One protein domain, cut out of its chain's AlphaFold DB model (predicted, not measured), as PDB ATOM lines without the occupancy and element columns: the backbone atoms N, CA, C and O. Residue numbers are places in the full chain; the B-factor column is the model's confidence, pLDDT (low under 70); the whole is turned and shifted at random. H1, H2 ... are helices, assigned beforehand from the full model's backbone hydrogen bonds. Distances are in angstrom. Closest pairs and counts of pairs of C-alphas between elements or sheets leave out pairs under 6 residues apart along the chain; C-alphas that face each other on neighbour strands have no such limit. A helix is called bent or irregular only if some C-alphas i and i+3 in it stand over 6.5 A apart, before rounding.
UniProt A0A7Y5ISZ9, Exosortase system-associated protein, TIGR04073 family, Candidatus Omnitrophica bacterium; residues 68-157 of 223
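What this domain is: This is residues 68 to 157 of the 223 residues of the protein "Exosortase system-associated protein, TIGR04073 family" of Candidatus Omnitrophica bacterium (UniProt A0A7Y5ISZ9). The model is a long helical hairpin in which the long helix H2 has the two arms of the bent helix H1 packed along it, H1a near one end of H2 and H1b nearer the other. From the end of H2 a long link, residues 129 to 146, folds back toward the middle of the hairpin and leads to the small helix H3, which sits off to one side, with residues 152 to 157 sticking out. The printed part has 90 residues, with three named helices in the order H1, H2, H3 and no named strand; the class is all helix. The whole is only just loose, close to compact, with a radius of gyration of the C-alphas of 14.7 A, and its outline is flat, 47 by 26 by 14 A.

How they stand to each other: H1, residues 68 to 94, was assigned as one helix by its hydrogen bonds but is bent, with C-alphas 80 and 83 lying 7.4 A apart; its arms H1a, residues 68 to 80, and H1b, residues 83 to 94, stand at a steep tilt of 56 degrees. H1a touches H2, residues 101 to 128, with residues 119 to 127 of H2 alone, and the closest C-alphas are those of Gly 75 and Gly 123, 3.8 A apart. The two run opposite ways at a shallow tilt of 34 degrees, only just short of steep. H1b and H2 form a helical hairpin and touch, the closest C-alphas being those of Val 86 and Gly 112, 4.0 A apart. They run opposite ways at a shallow tilt of 23 degrees. H3, residues 147 to 154, is apart from H1a, H1b and H2. Every O i to N i+4 pair is within hydrogen-bond range in H1a and H2, against 7 of 8 in H1b and 0 of 4 in H3, where 2 of 5 O i to N i+3 pairs are within range.

Where its parts are: H1a begins at C-alpha 68, (38.450, 83.221, 66.281), and is 18.2 A long from first to last C-alpha; H1b is 18.1 A long. H2 is 39.7 A long and ends at C-alpha 128, (35.547, 83.357, 77.065). H3 is 11.1 A long and ends at C-alpha 154, (63.106, 71.238, 74.805); it is neither bent nor irregular, but only just: C-alphas 147 and 150 are 6.5 A apart.

The domain as a whole: The two C-alphas farthest apart are those of Thr 100 and Pro 131, at 47.3 A. The printed part has no cut. The link from H1 to H2 is short, with 6 residues, and the link from H2 to H3 is long, with 18. The mean pLDDT of the printed part is 72.1; residues 92 to 99 and 135 to 157 are under 70, and H3 has a mean of 43.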
ATOM      1  N   PRO A  68      39.349  83.369  65.130       77.25
ATOM      2  CA  PRO A  68      38.450  83.221  66.281       77.25
ATOM      3  C   PRO A  68      37.937  81.785  66.451       77.25
ATOM      4  O   PRO A  68      37.792  81.299  67.570       77.25
ATOM      5  N   ALA A  69      37.701  81.088  65.332       81.25
ATOM      6  CA  ALA A  69      37.269  79.696  65.322       81.25
ATOM      7  C   ALA A  69      38.373  78.751  65.816       81.25
ATOM      8  O   ALA A  69      38.087  77.828  66.574       81.25
ATOM      9  N   THR A  70      39.633  79.011  65.455       77.81
ATOM     10  CA  THR A  70      40.782  78.237  65.947       77.81
ATOM     11  C   THR A  70      40.981  78.459  67.444       77.81
ATOM     12  O   THR A  70      41.123  77.492  68.184       77.81
ATOM     13  N   LYS A  71      40.898  79.708  67.926       78.75
ATOM     14  CA  LYS A  71      40.975  80.040  69.362       78.75
ATOM     15  C   LYS A  71      39.874  79.347  70.170       78.75
ATOM     16  O   LYS A  71      40.150  78.776  71.221       78.75
ATOM     17  N   LEU A  72      38.645  79.330  69.650       84.25
ATOM     18  CA  LEU A  72      37.538  78.603  70.269       84.25
ATOM     19  C   LEU A  72      37.764  77.084  70.241       84.25
ATOM     20  O   LEU A  72      37.578  76.429  71.261       84.25
ATOM     21  N   GLY A  73      38.173  76.519  69.103       85.12
ATOM     22  CA  GLY A  73      38.428  75.083  68.954       85.12
ATOM     23  C   GLY A  73      39.509  74.583  69.912       85.12
ATOM     24  O   GLY A  73      39.313  73.581  70.602       85.12
ATOM     25  N   ARG A  74      40.601  75.342  70.035       82.12
ATOM     26  CA  ARG A  74      41.685  75.124  71.001       82.12
ATOM     27  C   ARG A  74      41.174  75.188  72.432       82.12
ATOM     28  O   ARG A  74      41.315  74.212  73.168       82.12
ATOM     29  N   GLY A  75      40.484  76.268  72.791       83.31
ATOM     30  CA  GLY A  75      39.931  76.454  74.128       83.31
ATOM     31  C   GLY A  75      38.964  75.339  74.538       83.31
ATOM     32  O   GLY A  75      39.132  74.731  75.595       83.31
ATOM     33  N   VAL A  76      38.004  74.995  73.670       86.31
ATOM     34  CA  VAL A  76      37.046  73.897  73.893       86.31
ATOM     35  C   VAL A  76      37.777  72.569  74.043       86.31
ATOM     36  O   VAL A  76      37.497  71.818  74.978       86.31
ATOM     37  N   SER A  77      38.749  72.285  73.176       85.00
ATOM     38  CA  SER A  77      39.535  71.060  73.284       85.00
ATOM     39  C   SER A  77      40.272  70.992  74.621       85.00
ATOM     40  O   SER A  77      40.250  69.949  75.267       85.00
ATOM     41  N   ASN A  78      40.851  72.097  75.094       84.88
ATOM     42  CA  ASN A  78      41.650  72.167  76.316       84.88
ATOM     43  C   ASN A  78      40.796  72.001  77.572       84.88
ATOM     44  O   ASN A  78      41.205  71.305  78.499       84.88
ATOM     45  N   VAL A  79      39.575  72.536  77.563       85.50
ATOM     46  CA  VAL A  79      38.585  72.298  78.619       85.50
ATOM     47  C   VAL A  79      38.138  70.835  78.633       85.50
ATOM     48  O   VAL A  79      38.150  70.200  79.684       85.50
ATOM     49  N   LEU A  80      37.781  70.275  77.474       86.31
ATOM     50  CA  LEU A  80      37.242  68.913  77.385       86.31
ATOM     51  C   LEU A  80      38.289  67.829  77.638       86.31
ATOM     52  O   LEU A  80      37.957  66.760  78.142       86.31
ATOM     53  N   THR A  81      39.542  68.086  77.274       85.50
ATOM     54  CA  THR A  81      40.621  67.094  77.356       85.50
ATOM     55  C   THR A  81      41.613  67.376  78.475       85.50
ATOM     56  O   THR A  81      42.431  66.514  78.757       85.50
ATOM     57  N   GLY A  82      41.555  68.519  79.165       78.88
ATOM     58  CA  GLY A  82      42.537  68.865  80.201       78.88
ATOM     59  C   GLY A  82      42.643  67.836  81.334       78.88
ATOM     60  O   GLY A  82      43.735  67.593  81.832       78.88
ATOM     61  N   TRP A  83      41.557  67.132  81.672       82.81
ATOM     62  CA  TRP A  83      41.578  66.046  82.663       82.81
ATOM     63  C   TRP A  83      42.379  64.809  82.215       82.81
ATOM     64  O   TRP A  83      42.862  64.060  83.064       82.81
ATOM     65  N   MET A  84      42.579  64.614  80.905       84.56
ATOM     66  CA  MET A  84      43.384  63.514  80.353       84.56
ATOM     67  C   MET A  84      44.885  63.676  80.631       84.56
ATOM     68  O   MET A  84      45.633  62.709  80.483       84.56
ATOM     69  N   GLU A  85      45.337  64.848  81.089       77.88
ATOM     70  CA  GLU A  85      46.722  65.033  81.541       77.88
ATOM     71  C   GLU A  85      47.012  64.247  82.829       77.88
ATOM     72  O   GLU A  85      48.129  63.766  83.022       77.88
ATOM     73  N   VAL A  86      46.008  64.029  83.689       82.50
ATOM     74  CA  VAL A  86      46.174  63.270  84.939       82.50
ATOM     75  C   VAL A  86      46.610  61.821  84.675       82.50
ATOM     76  O   VAL A  86      47.696  61.447  85.123       82.50
ATOM     77  N   PRO A  87      45.853  60.987  83.929       81.19
ATOM     78  CA  PRO A  87      46.256  59.604  83.686       81.19
ATOM     79  C   PRO A  87      47.562  59.508  82.889       81.19
ATOM     80  O   PRO A  87      48.390  58.645  83.172       81.19
ATOM     81  N   LYS A  88      47.795  60.422  81.941       77.50
ATOM     82  CA  LYS A  88      49.029  60.479  81.145       77.50
ATOM     83  C   LYS A  88      50.268  60.682  82.024       77.50
ATOM     84  O   LYS A  88      51.267  59.976  81.865       77.50
ATOM     85  N   HIS A  89      50.207  61.602  82.984       74.50
ATOM     86  CA  HIS A  89      51.326  61.868  83.889       74.50
ATOM     87  C   HIS A  89      51.504  60.804  84.978       74.50
ATOM     88  O   HIS A  89      52.636  60.523  85.363       74.50
ATOM     89  N   VAL A  90      50.428  60.146  85.416       74.38
ATOM     90  CA  VAL A  90      50.520  58.991  86.325       74.38
ATOM     91  C   VAL A  90      51.220  57.817  85.641       74.38
ATOM     92  O   VAL A  90      52.169  57.266  86.191       74.38
ATOM     93  N   VAL A  91      50.808  57.469  84.420       73.50
ATOM     94  CA  VAL A  91      51.407  56.369  83.647       73.50
ATOM     95  C   VAL A  91      52.887  56.642  83.380       73.50
ATOM     96  O   VAL A  91      53.734  55.800  83.666       73.50
ATOM     97  N   THR A  92      53.228  57.839  82.899       69.19
ATOM     98  CA  THR A  92      54.635  58.203  82.653       69.19
ATOM     99  C   THR A  92      55.469  58.295  83.931       69.19
ATOM    100  O   THR A  92      56.662  58.018  83.877       69.19
ATOM    101  N   GLY A  93      54.866  58.638  85.073       66.25
ATOM    102  CA  GLY A  93      55.527  58.617  86.378       66.25
ATOM    103  C   GLY A  93      55.848  57.201  86.860       66.25
ATOM    104  O   GLY A  93      56.956  56.958  87.327       66.25
ATOM    105  N   VAL A  94      54.915  56.258  86.693       64.44
ATOM    106  CA  VAL A  94      55.079  54.851  87.105       64.44
ATOM    107  C   VAL A  94      56.085  54.101  86.227       64.44
ATOM    108  O   VAL A  94      56.853  53.294  86.742       64.44
ATOM    109  N   PHE A  95      56.113  54.365  84.917       65.75
ATOM    110  CA  PHE A  95      57.032  53.705  83.975       65.75
ATOM    111  C   PHE A  95      58.416  54.361  83.881       65.75
ATOM    112  O   PHE A  95      59.203  54.038  82.992       65.75
ATOM    113  N   ASN A  96      58.730  55.296  84.774       63.38
ATOM    114  CA  ASN A  96      60.020  55.964  84.779       63.38
ATOM    115  C   ASN A  96      61.056  55.119  85.540       63.38
ATOM    116  O   ASN A  96      60.900  54.870  86.731       63.38
ATOM    117  N   CYS A  97      62.135  54.707  84.866       49.47
ATOM    118  CA  CYS A  97      63.140  53.783  85.411       49.47
ATOM    119  C   CYS A  97      63.956  54.335  86.598       49.47
ATOM    120  O   CYS A  97      64.721  53.588  87.200       49.47
ATOM    121  N   ASN A  98      63.827  55.629  86.918       57.75
ATOM    122  CA  ASN A  98      64.625  56.313  87.943       57.75
ATOM    123  C   ASN A  98      63.923  56.466  89.306       57.75
ATOM    124  O   ASN A  98      64.511  57.051  90.212       57.75
ATOM    125  N   VAL A  99      62.676  56.008  89.460       64.94
ATOM    126  CA  VAL A  99      61.888  56.175  90.696       64.94
ATOM    127  C   VAL A  99      61.178  54.884  91.076       64.94
ATOM    128  O   VAL A  99      60.889  54.045  90.221       64.94
ATOM    129  N   THR A 100      60.865  54.717  92.364       75.25
ATOM    130  CA  THR A 100      60.014  53.599  92.777       75.25
ATOM    131  C   THR A 100      58.598  53.781  92.205       75.25
ATOM    132  O   THR A 100      58.122  54.916  92.096       75.25
ATOM    133  N   PRO A 101      57.873  52.699  91.862       74.31
ATOM    134  CA  PRO A 101      56.540  52.811  91.260       74.31
ATOM    135  C   PRO A 101      55.541  53.621  92.102       74.31
ATOM    136  O   PRO A 101      54.673  54.300  91.555       74.31
ATOM    137  N   LEU A 102      55.670  53.575  93.434       78.12
ATOM    138  CA  LEU A 102      54.788  54.287  94.359       78.12
ATOM    139  C   LEU A 102      55.078  55.797  94.397       78.12
ATOM    140  O   LEU A 102      54.148  56.604  94.388       78.12
ATOM    141  N   GLU A 103      56.354  56.186  94.378       72.50
ATOM    142  CA  GLU A 103      56.760  57.593  94.274       72.50
ATOM    143  C   GLU A 103      56.407  58.167  92.899       72.50
ATOM    144  O   GLU A 103      55.872  59.274  92.805       72.50
ATOM    145  N   GLY A 104      56.622  57.386  91.834       72.62
ATOM    146  CA  GLY A 104      56.235  57.736  90.469       72.62
ATOM    147  C   GLY A 104      54.734  57.988  90.321       72.62
ATOM    148  O   GLY A 104      54.333  58.927  89.630       72.62
ATOM    149  N   LEU A 105      53.899  57.217  91.026       77.88
ATOM    150  CA  LEU A 105      52.448  57.402  91.048       77.88
ATOM    151  C   LEU A 105      52.046  58.709  91.738       77.88
ATOM    152  O   LEU A 105      51.259  59.473  91.179       77.88
ATOM    153  N   GLY A 106      52.592  58.992  92.924       78.56
ATOM    154  CA  GLY A 106      52.278  60.215  93.668       78.56
ATOM    155  C   GLY A 106      52.732  61.475  92.931       78.56
ATOM    156  O   GLY A 106      51.938  62.386  92.691       78.56
ATOM    157  N   VAL A 107      53.996  61.509  92.502       73.75
ATOM    158  CA  VAL A 107      54.573  62.653  91.779       73.75
ATOM    159  C   VAL A 107      53.892  62.841  90.422       73.75
ATOM    160  O   VAL A 107      53.549  63.968  90.057       73.75
ATOM    161  N   GLY A 108      53.634  61.750  89.694       74.81
ATOM    162  CA  GLY A 108      52.910  61.771  88.423       74.81
ATOM    163  C   GLY A 108      51.475  62.282  88.568       74.81
ATOM    164  O   GLY A 108      51.019  63.069  87.740       74.81
ATOM    165  N   PHE A 109      50.786  61.914  89.650       83.19
ATOM    166  CA  PHE A 109      49.427  62.369  89.937       83.19
ATOM    167  C   PHE A 109      49.356  63.876  90.194       83.19
ATOM    168  O   PHE A 109      48.597  64.571  89.518       83.19
ATOM    169  N   PHE A 110      50.159  64.404  91.123       82.81
ATOM    170  CA  PHE A 110      50.136  65.838  91.441       82.81
ATOM    171  C   PHE A 110      50.584  66.695  90.256       82.81
ATOM    172  O   PHE A 110      49.984  67.732  89.976       82.81
ATOM    173  N   ARG A 111      51.584  66.229  89.502       76.12
ATOM    174  CA  ARG A 111      52.023  66.897  88.275       76.12
ATOM    175  C   ARG A 111      50.945  66.885  87.194       76.12
ATOM    176  O   ARG A 111      50.724  67.905  86.543       76.12
ATOM    177  N   GLY A 112      50.264  65.754  87.026       77.94
ATOM    178  CA  GLY A 112      49.144  65.625  86.103       77.94
ATOM    179  C   GLY A 112      47.991  66.553  86.451       77.94
ATOM    180  O   GLY A 112      47.435  67.199  85.569       77.94
ATOM    181  N   TRP A 113      47.695  66.693  87.741       86.25
ATOM    182  CA  TRP A 113      46.690  67.629  88.237       86.25
ATOM    183  C   TRP A 113      47.057  69.091  88.004       86.25
ATOM    184  O   TRP A 113      46.215  69.855  87.534       86.25
ATOM    185  N   GLY A 114      48.306  69.477  88.267       83.12
ATOM    186  CA  GLY A 114      48.787  70.831  87.989       83.12
ATOM    187  C   GLY A 114      48.622  71.208  86.516       83.12
ATOM    188  O   GLY A 114      48.057  72.255  86.198       83.12
ATOM    189  N   ARG A 115      49.025  70.306  85.613       78.88
ATOM    190  CA  ARG A 115      48.855  70.488  84.163       78.88
ATOM    191  C   ARG A 115      47.394  70.481  83.728       78.88
ATOM    192  O   ARG A 115      47.012  71.293  82.889       78.88
ATOM    193  N   ALA A 116      46.564  69.626  84.318       82.75
ATOM    194  CA  ALA A 116      45.136  69.589  84.028       82.75
ATOM    195  C   ALA A 116      44.444  70.913  84.388       82.75
ATOM    196  O   ALA A 116      43.651  71.421  83.594       82.75
ATOM    197  N   ILE A 117      44.767  71.499  85.547       86.38
ATOM    198  CA  ILE A 117      44.211  72.785  85.995       86.38
ATOM    199  C   ILE A 117      44.679  73.928  85.094       86.38
ATOM    200  O   ILE A 117      43.860  74.723  84.642       86.38
ATOM    201  N   GLU A 118      45.975  73.998  84.790       82.88
ATOM    202  CA  GLU A 118      46.536  75.011  83.889       82.88
ATOM    203  C   GLU A 118      45.838  74.974  82.522       82.88
ATOM    204  O   GLU A 118      45.358  75.987  82.010       82.88
ATOM    205  N   ARG A 119      45.698  73.773  81.962       85.38
ATOM    206  CA  ARG A 119      45.146  73.558  80.629       85.38
ATOM    207  C   ARG A 119      43.644  73.816  80.555       85.38
ATOM    208  O   ARG A 119      43.179  74.442  79.603       85.38
ATOM    209  N   THR A 120      42.886  73.398  81.566       85.06
ATOM    210  CA  THR A 120      41.455  73.725  81.657       85.06
ATOM    211  C   THR A 120      41.224  75.214  81.921       85.06
ATOM    212  O   THR A 120      40.323  75.796  81.319       85.06
ATOM    213  N   GLY A 121      42.059  75.853  82.747       87.44
ATOM    214  CA  GLY A 121      41.983  77.282  83.052       87.44
ATOM    215  C   GLY A 121      42.249  78.164  81.834       87.44
ATOM    216  O   GLY A 121      41.436  79.028  81.503       87.44
ATOM    217  N   VAL A 122      43.342  77.907  81.109       83.38
ATOM    218  CA  VAL A 122      43.649  78.621  79.861       83.38
ATOM    219  C   VAL A 122      42.620  78.299  78.779       83.38
ATOM    220  O   VAL A 122      42.186  79.203  78.071       83.38
ATOM    221  N   GLY A 123      42.164  77.047  78.680       84.44
ATOM    222  CA  GLY A 123      41.112  76.675  77.737       84.44
ATOM    223  C   GLY A 123      39.821  77.462  77.968       84.44
ATOM    224  O   GLY A 123      39.242  78.001  77.027       84.44
ATOM    225  N   LEU A 124      39.405  77.606  79.228       88.38
ATOM    226  CA  LEU A 124      38.237  78.401  79.597       88.38
ATOM    227  C   LEU A 124      38.445  79.887  79.282       88.38
ATOM    228  O   LEU A 124      37.533  80.542  78.778       88.38
ATOM    229  N   PHE A 125      39.647  80.411  79.521       85.25
ATOM    230  CA  PHE A 125      39.999  81.777  79.150       85.25
ATOM    231  C   PHE A 125      39.915  81.999  77.633       85.25
ATOM    232  O   PHE A 125      39.333  82.990  77.195       85.25
ATOM    233  N   GLU A 126      40.423  81.078  76.815       83.06
ATOM    234  CA  GLU A 126      40.333  81.158  75.351       83.06
ATOM    235  C   GLU A 126      38.885  81.064  74.853       83.06
ATOM    236  O   GLU A 126      38.511  81.809  73.946       83.06
ATOM    237  N   VAL A 127      38.043  80.235  75.486       87.06
ATOM    238  CA  VAL A 127      36.601  80.151  75.191       87.06
ATOM    239  C   VAL A 127      35.871  81.437  75.560       87.06
ATOM    240  O   VAL A 127      34.987  81.850  74.827       87.06
ATOM    241  N   VAL A 128      36.206  82.098  76.668       89.69
ATOM    242  CA  VAL A 128      35.547  83.357  77.065       89.69
ATOM    243  C   VAL A 128      36.044  84.536  76.222       89.69
ATOM    244  O   VAL A 128      35.271  85.428  75.876       89.69
ATOM    245  N   THR A 129      37.326  84.532  75.860       81.56
ATOM    246  CA  THR A 129      37.979  85.616  75.111       81.56
ATOM    247  C   THR A 129      38.023  85.381  73.603       81.56
ATOM    248  O   THR A 129      38.681  86.142  72.891       81.56
ATOM    249  N   PHE A 130      37.303  84.380  73.082       83.25
ATOM    250  CA  PHE A 130      37.282  84.065  71.650       83.25
ATOM    251  C   PHE A 130      36.888  85.235  70.723       83.25
ATOM    252  O   PHE A 130      37.442  85.287  69.623       83.25
ATOM    253  N   PRO A 131      35.992  86.181  71.100       83.69
ATOM    254  CA  PRO A 131      35.629  87.281  70.213       83.69
ATOM    255  C   PRO A 131      36.578  88.480  70.358       83.69
ATOM    256  O   PRO A 131      36.467  89.442  69.602       83.69
ATOM    257  N   LEU A 132      37.485  88.451  71.343       81.19
ATOM    258  CA  LEU A 132      38.456  89.511  71.587       81.19
ATOM    259  C   LEU A 132      39.734  89.261  70.769       81.19
ATOM    260  O   LEU A 132      40.172  88.109  70.659       81.19
ATOM    261  N   PRO A 133      40.360  90.328  70.230       72.00
ATOM    262  CA  PRO A 133      41.610  90.218  69.485       72.00
ATOM    263  C   PRO A 133      42.739  89.676  70.375       72.00
ATOM    264  O   PRO A 133      42.761  89.913  71.582       72.00
ATOM    265  N   GLY A 134      43.671  88.940  69.766       70.44
ATOM    266  CA  GLY A 134      44.706  88.166  70.463       70.44
ATOM    267  C   GLY A 134      44.455  86.676  70.264       70.44
ATOM    268  O   GLY A 134      43.888  86.008  71.130       70.44
ATOM    269  N   TYR A 135      44.793  86.189  69.073       68.62
ATOM    270  CA  TYR A 135      44.487  84.830  68.616       68.62
ATOM    271  C   TYR A 135      45.675  83.872  68.743       68.62
ATOM    272  O   TYR A 135      45.567  82.712  68.352       68.62
ATOM    273  N   ASP A 136      46.781  84.360  69.299       67.81
ATOM    274  CA  ASP A 136      47.991  83.583  69.509       67.81
ATOM    275  C   ASP A 136      47.787  82.544  70.624       67.81
ATOM    276  O   ASP A 136      47.032  82.786  71.577       67.81
ATOM    277  N   PRO A 137      48.431  81.372  70.520       61.84
ATOM    278  CA  PRO A 137      48.309  80.330  71.523       61.84
ATOM    279  C   PRO A 137      48.950  80.734  72.852       61.84
ATOM    280  O   PRO A 137      50.120  81.107  72.906       61.84
ATOM    281  N   LEU A 138      48.184  80.610  73.941       65.25
ATOM    282  CA  LEU A 138      48.672  80.848  75.308       65.25
ATOM    283  C   LEU A 138      49.381  79.628  75.916       65.25
ATOM    284  O   LEU A 138      50.154  79.776  76.858       65.25
ATOM    285  N   LEU A 139      49.111  78.427  75.396       60.94
ATOM    286  CA  LEU A 139      49.716  77.172  75.842       60.94
ATOM    287  C   LEU A 139      50.397  76.447  74.684       60.94
ATOM    288  O   LEU A 139      49.801  76.254  73.624       60.94
ATOM    289  N   CYS A 140      51.613  75.970  74.956       55.16
ATOM    290  CA  CYS A 140      52.368  75.053  74.108       55.16
ATOM    291  C   CYS A 140      52.666  73.766  74.903       55.16
ATOM    292  O   CYS A 140      53.263  73.865  75.978       55.16
ATOM    293  N   PRO A 141      52.320  72.561  74.406       58.56
ATOM    294  CA  PRO A 141      51.602  72.261  73.161       58.56
ATOM    295  C   PRO A 141      50.124  72.694  73.189       58.56
ATOM    296  O   PRO A 141      49.500  72.773  74.243       58.56
ATOM    297  N   GLU A 142      49.561  72.946  72.004       60.75
ATOM    298  CA  GLU A 142      48.193  73.462  71.838       60.75
ATOM    299  C   GLU A 142      47.104  72.489  72.328       60.75
ATOM    300  O   GLU A 142      46.139  72.904  72.970       60.75
ATOM    301  N   TYR A 143      47.285  71.187  72.087       67.12
ATOM    302  CA  TYR A 143      46.359  70.107  72.457       67.12
ATOM    303  C   TYR A 143      47.070  69.057  73.332       67.12
ATOM    304  O   TYR A 143      48.279  68.875  73.183       67.12
ATOM    305  N   VAL A 144      46.326  68.295  74.161       62.75
ATOM    306  CA  VAL A 144      46.865  67.215  75.037       62.75
ATOM    307  C   VAL A 144      47.728  66.246  74.227       62.75
ATOM    308  O   VAL A 144      48.735  65.725  74.709       62.75
ATOM    309  N   SER A 145      47.283  65.963  72.997       54.84
ATOM    310  CA  SER A 145      47.819  64.924  72.122       54.84
ATOM    311  C   SER A 145      49.001  65.368  71.256       54.84
ATOM    312  O   SER A 145      49.662  64.508  70.681       54.84
ATOM    313  N   LEU A 146      49.313  66.668  71.174       52.16
ATOM    314  CA  LEU A 146      50.408  67.185  70.334       52.16
ATOM    315  C   LEU A 146      51.756  67.291  71.065       52.16
ATOM    316  O   LEU A 146      52.657  68.015  70.640       52.16
ATOM    317  N   GLU A 147      51.951  66.509  72.122       52.22
ATOM    318  CA  GLU A 147      53.204  66.495  72.877       52.22
ATOM    319  C   GLU A 147      54.487  66.113  72.090       52.22
ATOM    320  O   GLU A 147      55.559  66.520  72.546       52.22
ATOM    321  N   PRO A 148      54.500  65.410  70.927       44.75
ATOM    322  CA  PRO A 148      55.772  64.893  70.428       44.75
ATOM    323  C   PRO A 148      56.616  65.876  69.599       44.75
ATOM    324  O   PRO A 148      57.790  65.593  69.408       44.75
ATOM    325  N   ALA A 149      56.122  67.023  69.123       42.72
ATOM    326  CA  ALA A 149      56.957  67.909  68.286       42.72
ATOM    327  C   ALA A 149      57.608  69.056  69.083       42.72
ATOM    328  O   ALA A 149      58.828  69.219  69.072       42.72
ATOM    329  N   CYS A 150      56.814  69.811  69.849       39.38
ATOM    330  CA  CYS A 150      57.293  70.993  70.577       39.38
ATOM    331  C   CYS A 150      58.135  70.637  71.823       39.38
ATOM    332  O   CYS A 150      59.187  71.232  72.060       39.38
ATOM    333  N   MET A 151      57.748  69.611  72.595       40.66
ATOM    334  CA  MET A 151      58.513  69.205  73.787       40.66
ATOM    335  C   MET A 151      59.776  68.393  73.468       40.66
ATOM    336  O   MET A 151      60.666  68.289  74.315       40.66
ATOM    337  N   ASN A 152      59.891  67.825  72.263       46.22
ATOM    338  CA  ASN A 152      61.109  67.129  71.838       46.22
ATOM    339  C   ASN A 152      62.254  68.097  71.521       46.22
ATOM    340  O   ASN A 152      63.414  67.736  71.719       46.22
ATOM    341  N   TRP A 153      61.939  69.342  71.150       37.62
ATOM    342  CA  TRP A 153      62.930  70.408  71.009       37.62
ATOM    343  C   TRP A 153      63.510  70.829  72.373       37.62
ATOM    344  O   TRP A 153      64.723  70.946  72.519       37.62
ATOM    345  N   ARG A 154      62.673  70.921  73.424       39.81
ATOM    346  CA  ARG A 154      63.106  71.238  74.805       39.81
ATOM    347  C   ARG A 154      63.961  70.144  75.457       39.81
ATOM    348  O   ARG A 154      64.738  70.436  76.356       39.81
ATOM    349  N   ARG A 155      63.810  68.884  75.033       41.62
ATOM    350  CA  ARG A 155      64.498  67.718  75.622       41.62
ATOM    351  C   ARG A 155      65.811  67.335  74.936       41.62
ATOM    352  O   ARG A 155      66.392  66.322  75.317       41.62
ATOM    353  N   GLY A 156      66.263  68.065  73.911       43.16
ATOM    354  CA  GLY A 156      67.504  67.736  73.192       43.16
ATOM    355  C   GLY A 156      67.531  66.324  72.583       43.16
ATOM    356  O   GLY A 156      68.591  65.821  72.232       43.16
ATOM    357  N   GLN A 157      66.374  65.663  72.451       45.84
ATOM    358  CA  GLN A 157      66.268  64.276  71.975       45.84
ATOM    359  C   GLN A 157      66.390  64.162  70.448       45.84
ATOM    360  O   GLN A 157      66.405  63.061  69.909       45.84
TER     361      GLN A 157